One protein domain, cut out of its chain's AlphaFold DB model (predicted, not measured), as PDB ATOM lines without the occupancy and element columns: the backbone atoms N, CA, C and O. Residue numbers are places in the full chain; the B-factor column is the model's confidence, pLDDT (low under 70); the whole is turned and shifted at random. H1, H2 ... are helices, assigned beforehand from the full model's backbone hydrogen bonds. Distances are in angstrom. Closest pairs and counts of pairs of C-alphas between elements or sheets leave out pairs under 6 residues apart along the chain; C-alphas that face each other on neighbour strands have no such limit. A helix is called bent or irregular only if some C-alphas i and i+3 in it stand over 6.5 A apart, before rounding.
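What this domain is: This is residues 108 to 171 of the 171 residues of an uncharacterized protein of Gemmatimonadetes bacterium (UniProt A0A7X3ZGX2). A loose, flat frame of helices with few contacts: the long helix H1 and the short H2 follow each other along one long edge, and H4 stands roughly crosswise to H1 with its last residues pointing toward it. After H2 the chain folds back to the short helix H3, which comes close to H4 at Leu 143 and Leu 156, and after H4 the tail of residues 162 to 171 turns back and leaves on one side of the frame. The printed part has 64 residues with four named helices, H1, H2, H3 and H4 in that order, and no named strand; the class is all helix. The whole is only just loose, close to compact, with a radius of gyration of the C-alphas of 13.0 A, and it spans 35 by 30 by 15 A.

Where its parts are: H1 runs from Gly 109 to Ser 123, 21.1 A from first to last C-alpha, and begins with C-alpha 109 at (-11.826, 81.615, -26.470). H2 takes residues 126 to 129 and H3 takes residues 140 to 144, where C-alpha 140 is at (16.392, 89.475, -32.831). H4 runs from Pro 150 to Glu 161, 16.5 A long, and ends with C-alpha 161 at (-0.212, 84.745, -33.842). No helix is bent or irregular.

How they stand to each other: H1 touches no helix, but H1 and H4 are near each other, with 5 pairs of C-alphas within 10 A and no pair within 8 A. H1 and H2 meet only through their link. H2 and H3 are apart, and so are H1 and H3 as well as H2 and H4. H3 and H4 are close but not clearly touching, with 1 pair of C-alphas within 8 A: those of Leu 143 and Leu 156, the closest of the two helices, are 6.9 A apart. The centres of H3 and H4 are 11.8 A apart. Every O i to N i+4 pair is within hydrogen-bond range in H1, H3 and H4; H2 is too short for such a pair, and its 1 pair of O i and N i+3 is within range.

The domain as a whole: The outline is flat, and the two C-alphas farthest apart are those of Gly 109 and Gly 131, 35.4 A. The first and last printed C-alphas, of Lys 108 and Pro 171, are 32.3 A apart; Pro 171 is the chain's last residue. The links H1 to H2 and H3 to H4 are tight, with 2 and 5 residues, and the link H2 to H3 is short, with 10. Residues 146 to 151, of which 150 and 151 belong to H4, stand free. The printed part has no cut. The mean pLDDT of the printed part is 91.5, and residues 170 to 171 are under 70.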
ATOM      1  N   LYS A 108      -7.976  81.953 -23.736       91.62
ATOM      2  CA  LYS A 108      -8.947  80.910 -24.073       91.62
ATOM      3  C   LYS A 108     -10.242  81.524 -24.605       91.62
ATOM      4  O   LYS A 108     -10.918  82.277 -23.912       91.62
ATOM      5  N   GLY A 109     -10.623  81.115 -25.811       93.12
ATOM      6  CA  GLY A 109     -11.826  81.615 -26.470       93.12
ATOM      7  C   GLY A 109     -11.654  83.025 -27.033       93.12
ATOM      8  O   GLY A 109     -10.647  83.696 -26.817       93.12
ATOM      9  N   GLU A 110     -12.656  83.463 -27.787       94.25
ATOM     10  CA  GLU A 110     -12.567  84.665 -28.622       94.25
ATOM     11  C   GLU A 110     -12.384  85.950 -27.806       94.25
ATOM     12  O   GLU A 110     -11.626  86.832 -28.204       94.25
ATOM     13  N   VAL A 111     -13.024  86.035 -26.637       92.62
ATOM     14  CA  VAL A 111     -12.983  87.222 -25.769       92.62
ATOM     15  C   VAL A 111     -11.576  87.464 -25.218       92.62
ATOM     16  O   VAL A 111     -11.025  88.551 -25.387       92.62
ATOM     17  N   GLU A 112     -10.958  86.452 -24.600       92.62
ATOM     18  CA  GLU A 112      -9.605  86.597 -24.048       92.62
ATOM     19  C   GLU A 112      -8.563  86.789 -25.162       92.62
ATOM     20  O   GLU A 112      -7.568  87.498 -24.978       92.62
ATOM     21  N   GLU A 113      -8.772  86.169 -26.331       94.62
ATOM     22  CA  GLU A 113      -7.892  86.363 -27.485       94.62
ATOM     23  C   GLU A 113      -7.951  87.800 -28.002       94.62
ATOM     24  O   GLU A 113      -6.898  88.390 -28.247       94.62
ATOM     25  N   ALA A 114      -9.146  88.384 -28.119       94.06
ATOM     26  CA  ALA A 114      -9.320  89.776 -28.521       94.06
ATOM     27  C   ALA A 114      -8.624  90.737 -27.541       94.06
ATOM     28  O   ALA A 114      -7.805  91.555 -27.971       94.06
ATOM     29  N   ALA A 115      -8.847  90.569 -26.234       93.12
ATOM     30  CA  ALA A 115      -8.178  91.360 -25.197       93.12
ATOM     31  C   ALA A 115      -6.642  91.227 -25.267       93.12
ATOM     32  O   ALA A 115      -5.899  92.204 -25.148       93.12
ATOM     33  N   THR A 116      -6.139  90.020 -25.546       93.81
ATOM     34  CA  THR A 116      -4.697  89.773 -25.685       93.81
ATOM     35  C   THR A 116      -4.090  90.400 -26.929       93.81
ATOM     36  O   THR A 116      -2.963  90.901 -26.876       93.81
ATOM     37  N   ARG A 117      -4.829  90.435 -28.038       94.56
ATOM     38  CA  ARG A 117      -4.414  91.150 -29.250       94.56
ATOM     39  C   ARG A 117      -4.345  92.654 -29.012       94.56
ATOM     40  O   ARG A 117      -3.381  93.290 -29.433       94.56
ATOM     41  N   GLU A 118      -5.303  93.224 -28.284       93.50
ATOM     42  CA  GLU A 118      -5.256  94.639 -27.900       93.50
ATOM     43  C   GLU A 118      -4.030  94.944 -27.019       93.50
ATOM     44  O   GLU A 118      -3.286  95.901 -27.268       93.50
ATOM     45  N   ARG A 119      -3.737  94.081 -26.040       91.69
ATOM     46  CA  ARG A 119      -2.525  94.190 -25.215       91.69
ATOM     47  C   ARG A 119      -1.246  94.097 -26.051       91.69
ATOM     48  O   ARG A 119      -0.301  94.852 -25.803       91.69
ATOM     49  N   ALA A 120      -1.209  93.230 -27.060       93.25
ATOM     50  CA  ALA A 120      -0.085  93.125 -27.987       93.25
ATOM     51  C   ALA A 120       0.125  94.425 -28.787       93.25
ATOM     52  O   ALA A 120       1.254  94.915 -28.884       93.25
ATOM     53  N   VAL A 121      -0.957  95.041 -29.281       92.56
ATOM     54  CA  VAL A 121      -0.920  96.350 -29.961       92.56
ATOM     55  C   VAL A 121      -0.347  97.431 -29.046       92.56
ATOM     56  O   VAL A 121       0.512  98.206 -29.467       92.56
ATOM     57  N   ASN A 122      -0.779  97.482 -27.786       90.19
ATOM     58  CA  ASN A 122      -0.267  98.465 -26.834       90.19
ATOM     59  C   ASN A 122       1.199  98.206 -26.458       90.19
ATOM     60  O   ASN A 122       1.979  99.154 -26.375       90.19
ATOM     61  N   SER A 123       1.607  96.942 -26.336       90.12
ATOM     62  CA  SER A 123       3.001  96.567 -26.052       90.12
ATOM     63  C   SER A 123       3.962  97.034 -27.152       90.12
ATOM     64  O   SER A 123       5.064  97.493 -26.865       90.12
ATOM     65  N   LYS A 124       3.542  97.018 -28.423       90.69
ATOM     66  CA  LYS A 124       4.363  97.529 -29.539       90.69
ATOM     67  C   LYS A 124       4.678  99.026 -29.445       90.69
ATOM     68  O   LYS A 124       5.645  99.474 -30.051       90.69
ATOM     69  N   LYS A 125       3.906  99.803 -28.678       90.50
ATOM     70  CA  LYS A 125       4.116 101.250 -28.497       90.50
ATOM     71  C   LYS A 125       5.187 101.568 -27.449       90.50
ATOM     72  O   LYS A 125       5.683 102.692 -27.401       90.50
ATOM     73  N   THR A 126       5.564 100.604 -26.608       89.44
ATOM     74  CA  THR A 126       6.483 100.833 -25.485       89.44
ATOM     75  C   THR A 126       7.861 101.356 -25.906       89.44
ATOM     76  O   THR A 126       8.327 102.291 -25.258       89.44
ATOM     77  N   PRO A 127       8.533 100.853 -26.965       91.56
ATOM     78  CA  PRO A 127       9.818 101.417 -27.378       91.56
ATOM     79  C   PRO A 127       9.723 102.914 -27.689       91.56
ATOM     80  O   PRO A 127      10.550 103.689 -27.211       91.56
ATOM     81  N   ALA A 128       8.665 103.345 -28.387       91.56
ATOM     82  CA  ALA A 128       8.423 104.754 -28.690       91.56
ATOM     83  C   ALA A 128       8.208 105.605 -27.426       91.56
ATOM     84  O   ALA A 128       8.772 106.693 -27.332       91.56
ATOM     85  N   HIS A 129       7.482 105.092 -26.424       88.06
ATOM     86  CA  HIS A 129       7.297 105.770 -25.132       88.06
ATOM     87  C   HIS A 129       8.624 106.072 -24.415       88.06
ATOM     88  O   HIS A 129       8.738 107.068 -23.708       88.06
ATOM     89  N   PHE A 130       9.650 105.246 -24.640       87.38
ATOM     90  CA  PHE A 130      10.994 105.435 -24.091       87.38
ATOM     91  C   PHE A 130      11.985 106.057 -25.089       87.38
ATOM     92  O   PHE A 130      13.190 105.879 -24.929       87.38
ATOM     93  N   GLY A 131      11.509 106.740 -26.139       91.75
ATOM     94  CA  GLY A 131      12.371 107.409 -27.123       91.75
ATOM     95  C   GLY A 131      13.168 106.455 -28.022       91.75
ATOM     96  O   GLY A 131      14.207 106.827 -28.554       91.75
ATOM     97  N   ARG A 132      12.707 105.210 -28.179       91.56
ATOM     98  CA  ARG A 132      13.361 104.131 -28.942       91.56
ATOM     99  C   ARG A 132      12.431 103.551 -30.009       91.56
ATOM    100  O   ARG A 132      12.362 102.338 -30.172       91.56
ATOM    101  N   ALA A 133      11.678 104.401 -30.707       88.94
ATOM    102  CA  ALA A 133      10.631 103.980 -31.648       88.94
ATOM    103  C   ALA A 133      11.126 103.032 -32.758       88.94
ATOM    104  O   ALA A 133      10.376 102.168 -33.200       88.94
ATOM    105  N   GLU A 134      12.387 103.162 -33.171       86.69
ATOM    106  CA  GLU A 134      12.999 102.331 -34.217       86.69
ATOM    107  C   GLU A 134      13.506 100.972 -33.705       86.69
ATOM    108  O   GLU A 134      13.940 100.129 -34.487       86.69
ATOM    109  N   GLN A 135      13.472 100.736 -32.389       85.69
ATOM    110  CA  GLN A 135      13.973  99.505 -31.787       85.69
ATOM    111  C   GLN A 135      12.833  98.532 -31.495       85.69
ATOM    112  O   GLN A 135      11.812  98.881 -30.900       85.69
ATOM    113  N   SER A 136      13.045  97.265 -31.849       84.56
ATOM    114  CA  SER A 136      12.187  96.178 -31.384       84.56
ATOM    115  C   SER A 136      12.281  96.051 -29.862       84.56
ATOM    116  O   SER A 136      13.371  96.071 -29.292       84.56
ATOM    117  N   MET A 137      11.139  95.834 -29.205       87.44
ATOM    118  CA  MET A 137      11.102  95.427 -27.794       87.44
ATOM    119  C   MET A 137      11.808  94.078 -27.570       87.44
ATOM    120  O   MET A 137      12.323  93.815 -26.485       87.44
ATOM    121  N   TYR A 138      11.821  93.219 -28.591       90.88
ATOM    122  CA  TYR A 138      12.329  91.853 -28.524       90.88
ATOM    123  C   TYR A 138      13.656  91.741 -29.284       90.88
ATOM    124  O   TYR A 138      13.684  92.044 -30.484       90.88
ATOM    125  N   PRO A 139      14.741  91.266 -28.645       91.06
ATOM    126  CA  PRO A 139      16.010  91.027 -29.327       91.06
ATOM    127  C   PRO A 139      15.862  90.032 -30.487       91.06
ATOM    128  O   PRO A 139      15.215  88.991 -30.351       91.06
ATOM    129  N   LEU A 140      16.502  90.310 -31.626       91.38
ATOM    130  CA  LEU A 140      16.392  89.475 -32.831       91.38
ATOM    131  C   LEU A 140      16.914  88.049 -32.603       91.38
ATOM    132  O   LEU A 140      16.282  87.073 -33.007       91.38
ATOM    133  N   GLU A 141      18.042  87.912 -31.911       91.81
ATOM    134  CA  GLU A 141      18.580  86.619 -31.468       91.81
ATOM    135  C   GLU A 141      17.576  85.835 -30.612       91.81
ATOM    136  O   GLU A 141      17.511  84.605 -30.688       91.81
ATOM    137  N   TRP A 142      16.747  86.542 -29.833       92.00
ATOM    138  CA  TRP A 142      15.757  85.906 -28.993       92.00
ATOM    139  C   TRP A 142      14.603  85.344 -29.830       92.00
ATOM    140  O   TRP A 142      14.133  84.230 -29.575       92.00
ATOM    141  N   LEU A 143      14.195  86.079 -30.864       94.19
ATOM    142  CA  LEU A 143      13.162  85.656 -31.808       94.19
ATOM    143  C   LEU A 143      13.619  84.512 -32.726       94.19
ATOM    144  O   LEU A 143      12.800  83.696 -33.135       94.19
ATOM    145  N   ARG A 144      14.921  84.404 -33.017       93.81
ATOM    146  CA  ARG A 144      15.480  83.351 -33.887       93.81
ATOM    147  C   ARG A 144      15.523  81.957 -33.260       93.81
ATOM    148  O   ARG A 144      15.671  80.987 -33.991       93.81
ATOM    149  N   ASN A 145      15.401  81.833 -31.934       94.38
ATOM    150  CA  ASN A 145      15.497  80.546 -31.225       94.38
ATOM    151  C   ASN A 145      16.731  79.709 -31.654       94.38
ATOM    152  O   ASN A 145      16.568  78.583 -32.125       94.38
ATOM    153  N   PRO A 146      17.966  80.213 -31.475       93.44
ATOM    154  CA  PRO A 146      19.179  79.593 -32.029       93.44
ATOM    155  C   PRO A 146      19.418  78.157 -31.541       93.44
ATOM    156  O   PRO A 146      19.962  77.334 -32.262       93.44
ATOM    157  N   SER A 147      18.959  77.829 -30.330       93.94
ATOM    158  CA  SER A 147      19.022  76.476 -29.765       93.94
ATOM    159  C   SER A 147      18.027  75.479 -30.379       93.94
ATOM    160  O   SER A 147      17.983  74.332 -29.948       93.94
ATOM    161  N   GLY A 148      17.134  75.917 -31.275       94.31
ATOM    162  CA  GLY A 148      16.094  75.062 -31.854       94.31
ATOM    163  C   GLY A 148      15.094  74.504 -30.832       94.31
ATOM    164  O   GLY A 148      14.485  73.466 -31.069       94.31
ATOM    165  N   SER A 149      14.902  75.163 -29.679       96.62
ATOM    166  CA  SER A 149      14.069  74.634 -28.592       96.62
ATOM    167  C   SER A 149      12.606  74.506 -29.040       96.62
ATOM    168  O   SER A 149      11.982  75.532 -29.345       96.62
ATOM    169  N   PRO A 150      12.000  73.301 -29.018       96.75
ATOM    170  CA  PRO A 150      10.606  73.128 -29.426       96.75
ATOM    171  C   PRO A 150       9.636  73.898 -28.527       96.75
ATOM    172  O   PRO A 150       8.633  74.435 -28.994       96.75
ATOM    173  N   LYS A 151       9.942  73.985 -27.224       95.25
ATOM    174  CA  LYS A 151       9.132  74.723 -26.245       95.25
ATOM    175  C   LYS A 151       9.108  76.215 -26.568       95.25
ATOM    176  O   LYS A 151       8.031  76.796 -26.668       95.25
ATOM    177  N   ARG A 152      10.281  76.807 -26.804       94.12
ATOM    178  CA  ARG A 152      10.401  78.217 -27.187       94.12
ATOM    179  C   ARG A 152       9.750  78.494 -28.537       94.12
ATOM    180  O   ARG A 152       9.009  79.458 -28.654       94.12
ATOM    181  N   GLY A 153       9.956  77.622 -29.524       95.88
ATOM    182  CA  GLY A 153       9.331  77.752 -30.841       95.88
ATOM    183  C   GLY A 153       7.798  77.752 -30.789       95.88
ATOM    184  O   GLY A 153       7.163  78.444 -31.579       95.88
ATOM    185  N   ARG A 154       7.179  77.019 -29.849       95.88
ATOM    186  CA  ARG A 154       5.726  77.106 -29.612       95.88
ATOM    187  C   ARG A 154       5.311  78.463 -29.043       95.88
ATOM    188  O   ARG A 154       4.342  79.035 -29.525       95.88
ATOM    189  N   TRP A 155       6.039  78.987 -28.054       94.44
ATOM    190  CA  TRP A 155       5.746  80.302 -27.471       94.44
ATOM    191  C   TRP A 155       5.903  81.434 -28.481       94.44
ATOM    192  O   TRP A 155       5.009  82.262 -28.599       94.44
ATOM    193  N   LEU A 156       6.995  81.431 -29.248       95.69
ATOM    194  CA  LEU A 156       7.261  82.437 -30.273       95.69
ATOM    195  C   LEU A 156       6.153  82.477 -31.330       95.69
ATOM    196  O   LEU A 156       5.643  83.551 -31.628       95.69
ATOM    197  N   ARG A 157       5.728  81.310 -31.838       96.44
ATOM    198  CA  ARG A 157       4.602  81.223 -32.779       96.44
ATOM    199  C   ARG A 157       3.309  81.740 -32.170       96.44
ATOM    200  O   ARG A 157       2.673  82.594 -32.770       96.44
ATOM    201  N   ARG A 158       2.967  81.308 -30.952       96.12
ATOM    202  CA  ARG A 158       1.735  81.756 -30.294       96.12
ATOM    203  C   ARG A 158       1.727  83.266 -30.034       96.12
ATOM    204  O   ARG A 158       0.715  83.918 -30.256       96.12
ATOM    205  N   MET A 159       2.843  83.844 -29.597       95.50
ATOM    206  CA  MET A 159       2.948  85.294 -29.390       95.50
ATOM    207  C   MET A 159       2.877  86.077 -30.709       95.50
ATOM    208  O   MET A 159       2.262  87.143 -30.743       95.50
ATOM    209  N   ALA A 160       3.449  85.543 -31.792       96.06
ATOM    210  CA  ALA A 160       3.332  86.134 -33.121       96.06
ATOM    211  C   ALA A 160       1.896  86.056 -33.667       96.06
ATOM    212  O   ALA A 160       1.372  87.059 -34.141       96.06
ATOM    213  N   GLU A 161       1.212  84.917 -33.506       97.00
ATOM    214  CA  GLU A 161      -0.212  84.745 -33.842       97.00
ATOM    215  C   GLU A 161      -1.107  85.749 -33.104       97.00
ATOM    216  O   GLU A 161      -2.057  86.273 -33.687       97.00
ATOM    217  N   LEU A 162      -0.800  86.031 -31.833       95.94
ATOM    218  CA  LEU A 162      -1.477  87.038 -31.006       95.94
ATOM    219  C   LEU A 162      -1.065  88.479 -31.352       95.94
ATOM    220  O   LEU A 162      -1.683  89.425 -30.873       95.94
ATOM    221  N   GLY A 163      -0.056  88.658 -32.206       95.50
ATOM    222  CA  GLY A 163       0.331  89.949 -32.758       95.50
ATOM    223  C   GLY A 163       1.348  90.735 -31.934       95.50
ATOM    224  O   GLY A 163       1.452  91.940 -32.145       95.50
ATOM    225  N   TYR A 164       2.110  90.113 -31.025       94.44
ATOM    226  CA  TYR A 164       3.147  90.813 -30.242       94.44
ATOM    227  C   TYR A 164       4.338  91.260 -31.097       94.44
ATOM    228  O   TYR A 164       4.895  92.335 -30.882       94.44
ATOM    229  N   PHE A 165       4.709  90.453 -32.084       94.00
ATOM    230  CA  PHE A 165       5.812  90.692 -33.009       94.00
ATOM    231  C   PHE A 165       5.630  89.822 -34.252       94.00
ATOM    232  O   PHE A 165       4.823  88.894 -34.255       94.00
ATOM    233  N   GLU A 166       6.397  90.111 -35.294       92.81
ATOM    234  CA  GLU A 166       6.541  89.218 -36.439       92.81
ATOM    235  C   GLU A 166       7.732  88.290 -36.211       92.81
ATOM    236  O   GLU A 166       8.738  88.677 -35.606       92.81
ATOM    237  N   LEU A 167       7.608  87.041 -36.657       92.88
ATOM    238  CA  LEU A 167       8.743  86.129 -36.630       92.88
ATOM    239  C   LEU A 167       9.751  86.547 -37.703       92.88
ATOM    240  O   LEU A 167       9.343  86.851 -38.825       92.88
ATOM    241  N   PRO A 168      11.058  86.536 -37.395       89.88
ATOM    242  CA  PRO A 168      12.069  86.740 -38.416       89.88
ATOM    243  C   PRO A 168      11.948  85.639 -39.470       89.88
ATOM    244  O   PRO A 168      11.622  84.495 -39.140       89.88
ATOM    245  N   ALA A 169      12.249  85.983 -40.723       80.25
ATOM    246  CA  ALA A 169      12.388  84.986 -41.773       80.25
ATOM    247  C   ALA A 169      13.355  83.890 -41.303       80.25
ATOM    248  O   ALA A 169      14.398  84.182 -40.704       80.25
ATOM    249  N   VAL A 170      12.970  82.635 -41.532       66.75
ATOM    250  CA  VAL A 170      13.863  81.504 -41.291       66.75
ATOM    251  C   VAL A 170      15.022  81.655 -42.283       66.75
ATOM    252  O   VAL A 170      14.738  81.825 -43.469       66.75
ATOM    253  N   PRO A 171      16.283  81.701 -41.818       56.97
ATOM    254  CA  PRO A 171      17.433  81.745 -42.712       56.97
ATOM    255  C   PRO A 171      17.550  80.479 -43.564       56.97
ATOM    256  O   PRO A 171      17.094  79.405 -43.102       56.97
TER     257      PRO A 171